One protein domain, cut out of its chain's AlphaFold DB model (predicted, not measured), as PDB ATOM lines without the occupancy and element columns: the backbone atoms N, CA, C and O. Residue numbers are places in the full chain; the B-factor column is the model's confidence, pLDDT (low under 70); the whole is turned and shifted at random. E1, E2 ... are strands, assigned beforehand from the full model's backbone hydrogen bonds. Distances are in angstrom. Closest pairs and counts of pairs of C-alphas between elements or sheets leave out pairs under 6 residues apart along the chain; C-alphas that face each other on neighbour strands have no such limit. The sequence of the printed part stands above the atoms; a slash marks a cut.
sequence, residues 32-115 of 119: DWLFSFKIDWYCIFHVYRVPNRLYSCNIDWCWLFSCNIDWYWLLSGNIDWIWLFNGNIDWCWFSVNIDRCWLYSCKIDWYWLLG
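What this domain is: This is residues 32 to 115 of the 119 residues of an uncharacterized protein of Mizuhopecten yessoensis (UniProt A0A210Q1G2). The chain is wound as a solenoid of stacked turns, each a flattened ring that circles a middle empty of backbone. E1 makes most of the first turn, and the long strand E2 carries the winding on through the turns stacked after it. The printed part has 84 residues with two named strands, E1 then E2, and no named helix; the two make one parallel sheet, order E1, E2, and the class is all strand. It is compact, with a radius of gyration of the C-alphas of 11.6 A and spans of 29 by 22 by 16 A.

How they stand to each other: E1, residues 32 to 49, bends by 170 degrees at residue 35. A tight link of 2 residues joins it to E2, residues 52 to 113, which bends by 179 degrees at residue 92. E1 and E2 are parallel neighbours. C-alphas 32 and 52 face each other at 5.5 A, C-alphas 43 and 63 at 4.7 A, and C-alphas 49 and 69 at 5.1 A. Across this pair N 42 and O 61 are within hydrogen-bond range at 2.8 A, and N 63 and O 42 also at 2.8 A.

Where its parts are: E1 begins at C-alpha 32, (168.372, 130.679, 148.131), and its first and last C-alphas are 9.5 A apart. E2 begins at C-alpha 52, (173.391, 129.632, 146.181), and ends at C-alpha 113, (185.301, 131.691, 135.823), 15.9 A away. Between these ends, C-alpha 72 is at (177.930, 128.675, 144.447) and C-alpha 92 at (182.220, 127.784, 142.424).

The domain as a whole: The two C-alphas farthest apart, those of Phe 37 and Cys 106, are 32.2 A apart. The printed part has no cut and no long link. The mean pLDDT of the printed part is 74.3; 24 residues are under 70, among them residues 47 to 52 and 113 to 115.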
ATOM      1  N   ASP A  32     168.592 129.233 148.248       75.56
ATOM      2  CA  ASP A  32     168.372 130.679 148.131       75.56
ATOM      3  C   ASP A  32     168.424 131.125 146.673       75.56
ATOM      4  O   ASP A  32     169.381 130.833 145.946       75.56
ATOM      5  N   TRP A  33     167.407 131.876 146.269       77.62
ATOM      6  CA  TRP A  33     167.308 132.478 144.948       77.62
ATOM      7  C   TRP A  33     167.083 133.976 145.076       77.62
ATOM      8  O   TRP A  33     166.082 134.435 145.633       77.62
ATOM      9  N   LEU A  34     168.007 134.747 144.508       80.25
ATOM     10  CA  LEU A  34     167.873 136.191 144.414       80.25
ATOM     11  C   LEU A  34     167.998 136.640 142.965       80.25
ATOM     12  O   LEU A  34     168.989 136.345 142.295       80.25
ATOM     13  N   PHE A  35     166.997 137.393 142.516       82.38
ATOM     14  CA  PHE A  35     167.018 138.090 141.241       82.38
ATOM     15  C   PHE A  35     166.864 139.596 141.460       82.38
ATOM     16  O   PHE A  35     165.893 140.053 142.077       82.38
ATOM     17  N   SER A  36     167.800 140.376 140.919       83.62
ATOM     18  CA  SER A  36     167.682 141.833 140.879       83.62
ATOM     19  C   SER A  36     168.319 142.444 139.634       83.62
ATOM     20  O   SER A  36     169.147 141.812 139.000       83.62
ATOM     21  N   PHE A  37     167.951 143.669 139.248       77.38
ATOM     22  CA  PHE A  37     168.693 144.370 138.188       77.38
ATOM     23  C   PHE A  37     169.936 145.068 138.749       77.38
ATOM     24  O   PHE A  37     171.003 145.002 138.139       77.38
ATOM     25  N   LYS A  38     169.819 145.720 139.912       84.50
ATOM     26  CA  LYS A  38     170.945 146.384 140.579       84.50
ATOM     27  C   LYS A  38     170.945 146.093 142.068       84.50
ATOM     28  O   LYS A  38     169.923 146.285 142.735       84.50
ATOM     29  N   ILE A  39     172.111 145.717 142.580       85.56
ATOM     30  CA  ILE A  39     172.355 145.581 144.011       85.56
ATOM     31  C   ILE A  39     173.530 146.478 144.387       85.56
ATOM     32  O   ILE A  39     174.627 146.281 143.881       85.56
ATOM     33  N   ASP A  40     173.322 147.457 145.265       87.38
ATOM     34  CA  ASP A  40     174.439 148.310 145.688       87.38
ATOM     35  C   ASP A  40     175.315 147.530 146.695       87.38
ATOM     36  O   ASP A  40     176.533 147.472 146.557       87.38
ATOM     37  N   TRP A  41     174.696 146.829 147.653       84.00
ATOM     38  CA  TRP A  41     175.398 145.972 148.615       84.00
ATOM     39  C   TRP A  41     174.726 144.615 148.807       84.00
ATOM     40  O   TRP A  41     173.551 144.528 149.178       84.00
ATOM     41  N   TYR A  42     175.502 143.550 148.630       84.44
ATOM     42  CA  TYR A  42     175.097 142.171 148.862       84.44
ATOM     43  C   TYR A  42     176.015 141.516 149.892       84.44
ATOM     44  O   TYR A  42     177.219 141.418 149.676       84.44
ATOM     45  N   CYS A  43     175.447 141.053 151.003       83.31
ATOM     46  CA  CYS A  43     176.178 140.354 152.051       83.31
ATOM     47  C   CYS A  43     175.441 139.075 152.445       83.31
ATOM     48  O   CYS A  43     174.257 139.132 152.801       83.31
ATOM     49  N   ILE A  44     176.139 137.934 152.431       81.75
ATOM     50  CA  ILE A  44     175.646 136.735 153.115       81.75
ATOM     51  C   ILE A  44     176.675 136.122 154.056       81.75
ATOM     52  O   ILE A  44     177.875 136.081 153.769       81.75
ATOM     53  N   PHE A  45     176.157 135.576 155.153       80.56
ATOM     54  CA  PHE A  45     176.914 134.817 156.139       80.56
ATOM     55  C   PHE A  45     176.229 133.480 156.432       80.56
ATOM     56  O   PHE A  45     175.120 133.473 156.982       80.56
ATOM     57  N   HIS A  46     176.915 132.363 156.147       76.19
ATOM     58  CA  HIS A  46     176.413 131.012 156.438       76.19
ATOM     59  C   HIS A  46     177.424 130.057 157.044       76.19
ATOM     60  O   HIS A  46     178.569 130.009 156.617       76.19
ATOM     61  N   VAL A  47     176.974 129.200 157.961       66.56
ATOM     62  CA  VAL A  47     177.834 128.142 158.517       66.56
ATOM     63  C   VAL A  47     177.881 126.929 157.582       66.56
ATOM     64  O   VAL A  47     178.966 126.443 157.283       66.56
ATOM     65  N   TYR A  48     176.733 126.479 157.069       66.94
ATOM     66  CA  TYR A  48     176.639 125.387 156.095       66.94
ATOM     67  C   TYR A  48     175.726 125.795 154.943       66.94
ATOM     68  O   TYR A  48     174.650 126.349 155.182       66.94
ATOM     69  N   ARG A  49     176.154 125.553 153.700       64.94
ATOM     70  CA  ARG A  49     175.403 125.962 152.511       64.94
ATOM     71  C   ARG A  49     175.296 124.855 151.472       64.94
ATOM     72  O   ARG A  49     176.313 124.349 151.003       64.94
ATOM     73  N   VAL A  50     174.065 124.641 151.012       57.62
ATOM     74  CA  VAL A  50     173.720 123.977 149.745       57.62
ATOM     75  C   VAL A  50     173.135 125.073 148.794       57.62
ATOM     76  O   VAL A  50     172.943 126.215 149.220       57.62
ATOM     77  N   PRO A  51     173.013 124.841 147.476       60.47
ATOM     78  CA  PRO A  51     173.251 125.793 146.374       60.47
ATOM     79  C   PRO A  51     172.676 127.220 146.489       60.47
ATOM     80  O   PRO A  51     171.466 127.438 146.485       60.47
ATOM     81  N   ASN A  52     173.593 128.199 146.468       66.62
ATOM     82  CA  ASN A  52     173.391 129.632 146.181       66.62
ATOM     83  C   ASN A  52     173.152 129.944 144.691       66.62
ATOM     84  O   ASN A  52     174.070 129.677 143.913       66.62
ATOM     85  N   ARG A  53     172.023 130.551 144.283       72.94
ATOM     86  CA  ARG A  53     171.893 131.197 142.964       72.94
ATOM     87  C   ARG A  53     171.576 132.685 143.084       72.94
ATOM     88  O   ARG A  53     170.471 133.072 143.472       72.94
ATOM     89  N   LEU A  54     172.523 133.507 142.635       73.94
ATOM     90  CA  LEU A  54     172.326 134.939 142.456       73.94
ATOM     91  C   LEU A  54     172.346 135.306 140.975       73.94
ATOM     92  O   LEU A  54     173.275 134.944 140.251       73.94
ATOM     93  N   TYR A  55     171.332 136.067 140.569       76.88
ATOM     94  CA  TYR A  55     171.238 136.706 139.265       76.88
ATOM     95  C   TYR A  55     171.112 138.219 139.456       76.88
ATOM     96  O   TYR A  55     170.118 138.694 140.015       76.88
ATOM     97  N   SER A  56     172.112 138.970 138.990       76.38
ATOM     98  CA  SER A  56     172.050 140.432 138.911       76.38
ATOM     99  C   SER A  56     172.469 140.952 137.538       76.38
ATOM    100  O   SER A  56     173.113 140.236 136.782       76.38
ATOM    101  N   CYS A  57     172.127 142.188 137.173       71.62
ATOM    102  CA  CYS A  57     172.826 142.847 136.065       71.62
ATOM    103  C   CYS A  57     174.090 143.543 136.570       71.62
ATOM    104  O   CYS A  57     175.142 143.353 135.972       71.62
ATOM    105  N   ASN A  58     174.005 144.272 137.688       83.00
ATOM    106  CA  ASN A  58     175.147 144.928 138.330       83.00
ATOM    107  C   ASN A  58     175.140 144.704 139.848       83.00
ATOM    108  O   ASN A  58     174.072 144.727 140.476       83.00
ATOM    109  N   ILE A  59     176.324 144.530 140.436       83.06
ATOM    110  CA  ILE A  59     176.517 144.547 141.891       83.06
ATOM    111  C   ILE A  59     177.712 145.433 142.225       83.06
ATOM    112  O   ILE A  59     178.818 145.139 141.789       83.06
ATOM    113  N   ASP A  60     177.514 146.471 143.030       86.31
ATOM    114  CA  ASP A  60     178.634 147.350 143.381       86.31
ATOM    115  C   ASP A  60     179.535 146.634 144.421       86.31
ATOM    116  O   ASP A  60     180.753 146.574 144.272       86.31
ATOM    117  N   TRP A  61     178.948 145.988 145.440       83.94
ATOM    118  CA  TRP A  61     179.694 145.231 146.460       83.94
ATOM    119  C   TRP A  61     179.073 143.870 146.782       83.94
ATOM    120  O   TRP A  61     177.895 143.778 147.129       83.94
ATOM    121  N   CYS A  62     179.889 142.811 146.745       83.12
ATOM    122  CA  CYS A  62     179.490 141.440 147.061       83.12
ATOM    123  C   CYS A  62     180.397 140.825 148.138       83.12
ATOM    124  O   CYS A  62     181.589 140.619 147.918       83.12
ATOM    125  N   TRP A  63     179.836 140.528 149.308       85.00
ATOM    126  CA  TRP A  63     180.522 139.907 150.441       85.00
ATOM    127  C   TRP A  63     179.900 138.556 150.771       85.00
ATOM    128  O   TRP A  63     178.700 138.433 151.026       85.00
ATOM    129  N   LEU A  64     180.739 137.531 150.781       79.69
ATOM    130  CA  LEU A  64     180.339 136.153 151.004       79.69
ATOM    131  C   LEU A  64     181.255 135.546 152.051       79.69
ATOM    132  O   LEU A  64     182.445 135.342 151.806       79.69
ATOM    133  N   PHE A  65     180.675 135.232 153.205       80.94
ATOM    134  CA  PHE A  65     181.355 134.491 154.251       80.94
ATOM    135  C   PHE A  65     180.685 133.137 154.445       80.94
ATOM    136  O   PHE A  65     179.476 133.062 154.697       80.94
ATOM    137  N   SER A  66     181.469 132.064 154.377       75.12
ATOM    138  CA  SER A  66     180.981 130.756 154.789       75.12
ATOM    139  C   SER A  66     182.053 129.856 155.406       75.12
ATOM    140  O   SER A  66     183.246 130.141 155.323       75.12
ATOM    141  N   CYS A  67     181.639 128.786 156.091       71.50
ATOM    142  CA  CYS A  67     182.567 127.735 156.512       71.50
ATOM    143  C   CYS A  67     182.671 126.630 155.451       71.50
ATOM    144  O   CYS A  67     183.778 126.180 155.174       71.50
ATOM    145  N   ASN A  68     181.551 126.217 154.849       73.38
ATOM    146  CA  ASN A  68     181.499 125.224 153.774       73.38
ATOM    147  C   ASN A  68     180.455 125.630 152.724       73.38
ATOM    148  O   ASN A  68     179.315 125.956 153.069       73.38
ATOM    149  N   ILE A  69     180.838 125.554 151.447       67.56
ATOM    150  CA  ILE A  69     179.973 125.804 150.292       67.56
ATOM    151  C   ILE A  69     180.037 124.590 149.374       67.56
ATOM    152  O   ILE A  69     181.077 124.348 148.761       67.56
ATOM    153  N   ASP A  70     178.906 123.910 149.199       67.94
ATOM    154  CA  ASP A  70     178.828 122.818 148.230       67.94
ATOM    155  C   ASP A  70     178.789 123.389 146.799       67.94
ATOM    156  O   ASP A  70     179.571 123.018 145.930       67.94
ATOM    157  N   TRP A  71     177.883 124.342 146.542       68.50
ATOM    158  CA  TRP A  71     177.694 124.945 145.218       68.50
ATOM    159  C   TRP A  71     177.413 126.443 145.325       68.50
ATOM    160  O   TRP A  71     176.477 126.874 146.008       68.50
ATOM    161  N   TYR A  72     178.174 127.245 144.583       71.38
ATOM    162  CA  TYR A  72     177.930 128.675 144.447       71.38
ATOM    163  C   TYR A  72     177.876 129.109 142.990       71.38
ATOM    164  O   TYR A  72     178.815 128.884 142.229       71.38
ATOM    165  N   TRP A  73     176.749 129.710 142.612       72.62
ATOM    166  CA  TRP A  73     176.497 130.223 141.275       72.62
ATOM    167  C   TRP A  73     176.197 131.710 141.358       72.62
ATOM    168  O   TRP A  73     175.177 132.127 141.920       72.62
ATOM    169  N   LEU A  74     177.075 132.497 140.753       73.81
ATOM    170  CA  LEU A  74     176.908 133.930 140.643       73.81
ATOM    171  C   LEU A  74     176.948 134.329 139.168       73.81
ATOM    172  O   LEU A  74     178.000 134.322 138.523       73.81
ATOM    173  N   LEU A  75     175.767 134.679 138.655       74.25
ATOM    174  CA  LEU A  75     175.605 135.284 137.343       74.25
ATOM    175  C   LEU A  75     175.330 136.777 137.523       74.25
ATOM    176  O   LEU A  75     174.316 137.176 138.097       74.25
ATOM    177  N   SER A  76     176.240 137.601 137.025       70.25
ATOM    178  CA  SER A  76     176.107 139.054 137.003       70.25
ATOM    179  C   SER A  76     176.656 139.604 135.694       70.25
ATOM    180  O   SER A  76     177.548 139.002 135.107       70.25
ATOM    181  N   GLY A  77     176.151 140.744 135.230       70.56
ATOM    182  CA  GLY A  77     176.795 141.476 134.139       70.56
ATOM    183  C   GLY A  77     178.156 141.996 134.601       70.56
ATOM    184  O   GLY A  77     179.189 141.526 134.126       70.56
ATOM    185  N   ASN A  78     178.143 142.890 135.592       80.44
ATOM    186  CA  ASN A  78     179.347 143.453 136.205       80.44
ATOM    187  C   ASN A  78     179.305 143.353 137.738       80.44
ATOM    188  O   ASN A  78     178.223 143.367 138.344       80.44
ATOM    189  N   ILE A  79     180.485 143.261 138.352       79.44
ATOM    190  CA  ILE A  79     180.699 143.425 139.790       79.44
ATOM    191  C   ILE A  79     181.941 144.271 140.037       79.44
ATOM    192  O   ILE A  79     183.036 143.878 139.638       79.44
ATOM    193  N   ASP A  80     181.794 145.370 140.771       83.31
ATOM    194  CA  ASP A  80     182.940 146.237 141.058       83.31
ATOM    195  C   ASP A  80     183.852 145.576 142.110       83.31
ATOM    196  O   ASP A  80     185.078 145.563 141.988       83.31
ATOM    197  N   TRP A  81     183.257 144.976 143.148       80.56
ATOM    198  CA  TRP A  81     184.008 144.373 144.248       80.56
ATOM    199  C   TRP A  81     183.408 143.068 144.750       80.56
ATOM    200  O   TRP A  81     182.243 143.016 145.153       80.56
ATOM    201  N   ILE A  82     184.244 142.031 144.842       80.94
ATOM    202  CA  ILE A  82     183.877 140.770 145.487       80.94
ATOM    203  C   ILE A  82     184.880 140.348 146.560       80.94
ATOM    204  O   ILE A  82     186.095 140.372 146.360       80.94
ATOM    205  N   TRP A  83     184.345 139.962 147.717       81.69
ATOM    206  CA  TRP A  83     185.074 139.356 148.825       81.69
ATOM    207  C   TRP A  83     184.469 137.989 149.121       81.69
ATOM    208  O   TRP A  83     183.323 137.880 149.559       81.69
ATOM    209  N   LEU A  84     185.263 136.950 148.895       77.56
ATOM    210  CA  LEU A  84     184.928 135.565 149.188       77.56
ATOM    211  C   LEU A  84     185.849 135.065 150.291       77.56
ATOM    212  O   LEU A  84     187.041 134.869 150.065       77.56
ATOM    213  N   PHE A  85     185.286 134.833 151.470       78.50
ATOM    214  CA  PHE A  85     185.974 134.155 152.558       78.50
ATOM    215  C   PHE A  85     185.267 132.837 152.833       78.50
ATOM    216  O   PHE A  85     184.108 132.831 153.255       78.50
ATOM    217  N   ASN A  86     185.945 131.718 152.583       71.75
ATOM    218  CA  ASN A  86     185.324 130.421 152.793       71.75
ATOM    219  C   ASN A  86     186.277 129.342 153.310       71.75
ATOM    220  O   ASN A  86     187.397 129.231 152.831       71.75
ATOM    221  N   GLY A  87     185.823 128.490 154.229       69.25
ATOM    222  CA  GLY A  87     186.608 127.332 154.671       69.25
ATOM    223  C   GLY A  87     186.858 126.354 153.518       69.25
ATOM    224  O   GLY A  87     187.983 126.280 153.028       69.25
ATOM    225  N   ASN A  88     185.813 125.676 153.034       73.81
ATOM    226  CA  ASN A  88     185.896 124.777 151.874       73.81
ATOM    227  C   ASN A  88     184.842 125.105 150.806       73.81
ATOM    228  O   ASN A  88     183.669 125.304 151.130       73.81
ATOM    229  N   ILE A  89     185.258 125.131 149.538       68.56
ATOM    230  CA  ILE A  89     184.407 125.271 148.350       68.56
ATOM    231  C   ILE A  89     184.484 123.975 147.539       68.56
ATOM    232  O   ILE A  89     185.555 123.656 147.021       68.56
ATOM    233  N   ASP A  90     183.359 123.296 147.333       70.44
ATOM    234  CA  ASP A  90     183.324 122.149 146.422       70.44
ATOM    235  C   ASP A  90     183.185 122.625 144.966       70.44
ATOM    236  O   ASP A  90     183.997 122.255 144.121       70.44
ATOM    237  N   TRP A  91     182.207 123.495 144.673       67.12
ATOM    238  CA  TRP A  91     181.984 124.063 143.336       67.12
ATOM    239  C   TRP A  91     181.666 125.563 143.366       67.12
ATOM    240  O   TRP A  91     180.663 125.993 143.939       67.12
ATOM    241  N   CYS A  92     182.464 126.357 142.649       69.38
ATOM    242  CA  CYS A  92     182.220 127.784 142.424       69.38
ATOM    243  C   CYS A  92     182.167 128.116 140.931       69.38
ATOM    244  O   CYS A  92     183.128 127.857 140.203       69.38
ATOM    245  N   TRP A  93     181.074 128.754 140.498       71.50
ATOM    246  CA  TRP A  93     180.929 129.294 139.152       71.50
ATOM    247  C   TRP A  93     180.651 130.797 139.162       71.50
ATOM    248  O   TRP A  93     179.668 131.265 139.746       71.50
ATOM    249  N   PHE A  94     181.511 131.526 138.455       69.88
ATOM    250  CA  PHE A  94     181.389 132.952 138.190       69.88
ATOM    251  C   PHE A  94     181.233 133.165 136.691       69.88
ATOM    252  O   PHE A  94     182.055 132.691 135.909       69.88
ATOM    253  N   SER A  95     180.207 133.903 136.282       68.38
ATOM    254  CA  SER A  95     180.099 134.384 134.904       68.38
ATOM    255  C   SER A  95     179.799 135.876 134.917       68.38
ATOM    256  O   SER A  95     178.632 136.263 134.853       68.38
ATOM    257  N   VAL A  96     180.850 136.681 135.116       67.56
ATOM    258  CA  VAL A  96     180.784 138.094 135.528       67.56
ATOM    259  C   VAL A  96     182.022 138.855 135.068       67.56
ATOM    260  O   VAL A  96     183.114 138.306 135.155       67.56
ATOM    261  N   ASN A  97     181.890 140.126 134.680       76.50
ATOM    262  CA  ASN A  97     183.039 141.038 134.652       76.50
ATOM    263  C   ASN A  97     183.316 141.573 136.061       76.50
ATOM    264  O   ASN A  97     182.486 142.304 136.604       76.50
ATOM    265  N   ILE A  98     184.439 141.177 136.658       72.69
ATOM    266  CA  ILE A  98     184.810 141.564 138.022       72.69
ATOM    267  C   ILE A  98     185.961 142.563 137.956       72.69
ATOM    268  O   ILE A  98     187.021 142.205 137.452       72.69
ATOM    269  N   ASP A  99     185.783 143.759 138.515       77.88
ATOM    270  CA  ASP A  99     186.868 144.746 138.557       77.88
ATOM    271  C   ASP A  99     187.904 144.374 139.623       77.88
ATOM    272  O   ASP A  99     189.107 144.470 139.390       77.88
ATOM    273  N   ARG A 100     187.459 143.968 140.823       76.25
ATOM    274  CA  ARG A 100     188.355 143.604 141.933       76.25
ATOM    275  C   ARG A 100     187.830 142.422 142.740       76.25
ATOM    276  O   ARG A 100     186.722 142.448 143.281       76.25
ATOM    277  N   CYS A 101     188.669 141.394 142.868       73.94
ATOM    278  CA  CYS A 101     188.340 140.140 143.539       73.94
ATOM    279  C   CYS A 101     189.337 139.816 144.650       73.94
ATOM    280  O   CYS A 101     190.543 139.740 144.413       73.94
ATOM    281  N   TRP A 102     188.819 139.537 145.846       78.25
ATOM    282  CA  TRP A 102     189.570 138.866 146.898       78.25
ATOM    283  C   TRP A 102     188.934 137.532 147.227       78.25
ATOM    284  O   TRP A 102     187.768 137.455 147.618       78.25
ATOM    285  N   LEU A 103     189.741 136.483 147.105       72.62
ATOM    286  CA  LEU A 103     189.346 135.126 147.424       72.62
ATOM    287  C   LEU A 103     190.303 134.564 148.468       72.62
ATOM    288  O   LEU A 103     191.502 134.422 148.231       72.62
ATOM    289  N   TYR A 104     189.751 134.234 149.627       76.88
ATOM    290  CA  TYR A 104     190.433 133.505 150.678       76.88
ATOM    291  C   TYR A 104     189.690 132.199 150.909       76.88
ATOM    292  O   TYR A 104     188.534 132.200 151.342       76.88
ATOM    293  N   SER A 105     190.355 131.080 150.623       68.62
ATOM    294  CA  SER A 105     189.811 129.778 150.970       68.62
ATOM    295  C   SER A 105     190.860 128.792 151.445       68.62
ATOM    296  O   SER A 105     191.988 128.801 150.956       68.62
ATOM    297  N   CYS A 106     190.484 127.942 152.405       57.12
ATOM    298  CA  CYS A 106     191.352 126.871 152.884       57.12
ATOM    299  C   CYS A 106     191.388 125.683 151.904       57.12
ATOM    300  O   CYS A 106     192.403 124.990 151.854       57.12
ATOM    301  N   LYS A 107     190.320 125.452 151.118       72.25
ATOM    302  CA  LYS A 107     190.250 124.401 150.087       72.25
ATOM    303  C   LYS A 107     189.224 124.735 149.001       72.25
ATOM    304  O   LYS A 107     188.100 125.118 149.315       72.25
ATOM    305  N   ILE A 108     189.595 124.527 147.736       66.06
ATOM    306  CA  ILE A 108     188.700 124.649 146.577       66.06
ATOM    307  C   ILE A 108     188.867 123.400 145.718       66.06
ATOM    308  O   ILE A 108     189.979 123.143 145.254       66.06
ATOM    309  N   ASP A 109     187.790 122.644 145.506       74.44
ATOM    310  CA  ASP A 109     187.833 121.433 144.680       74.44
ATOM    311  C   ASP A 109     187.620 121.765 143.197       74.44
ATOM    312  O   ASP A 109     188.418 121.347 142.358       74.44
ATOM    313  N   TRP A 110     186.606 122.574 142.869       64.75
ATOM    314  CA  TRP A 110     186.334 123.018 141.500       64.75
ATOM    315  C   TRP A 110     186.024 124.515 141.420       64.75
ATOM    316  O   TRP A 110     185.168 125.050 142.130       64.75
ATOM    317  N   TYR A 111     186.704 125.192 140.493       67.56
ATOM    318  CA  TYR A 111     186.542 126.616 140.224       67.56
ATOM    319  C   TYR A 111     186.421 126.872 138.725       67.56
ATOM    320  O   TYR A 111     187.238 126.391 137.936       67.56
ATOM    321  N   TRP A 112     185.411 127.645 138.334       70.00
ATOM    322  CA  TRP A 112     185.186 128.018 136.944       70.00
ATOM    323  C   TRP A 112     184.795 129.497 136.853       70.00
ATOM    324  O   TRP A 112     183.873 129.947 137.536       70.00
ATOM    325  N   LEU A 113     185.506 130.255 136.017       68.06
ATOM    326  CA  LEU A 113     185.301 131.691 135.823       68.06
ATOM    327  C   LEU A 113     185.179 131.991 134.326       68.06
ATOM    328  O   LEU A 113     186.051 131.628 133.539       68.06
ATOM    329  N   LEU A 114     184.068 132.617 133.939       64.00
ATOM    330  CA  LEU A 114     183.700 132.907 132.557       64.00
ATOM    331  C   LEU A 114     183.335 134.395 132.414       64.00
ATOM    332  O   LEU A 114     182.174 134.769 132.530       64.00
ATOM    333  N   GLY A 115     184.323 135.251 132.157       55.53
ATOM    334  CA  GLY A 115     184.126 136.693 131.950       55.53
ATOM    335  C   GLY A 115     185.058 137.553 132.806       55.53
ATOM    336  O   GLY A 115     185.424 137.150 133.903       55.53
TER     337      GLY A 115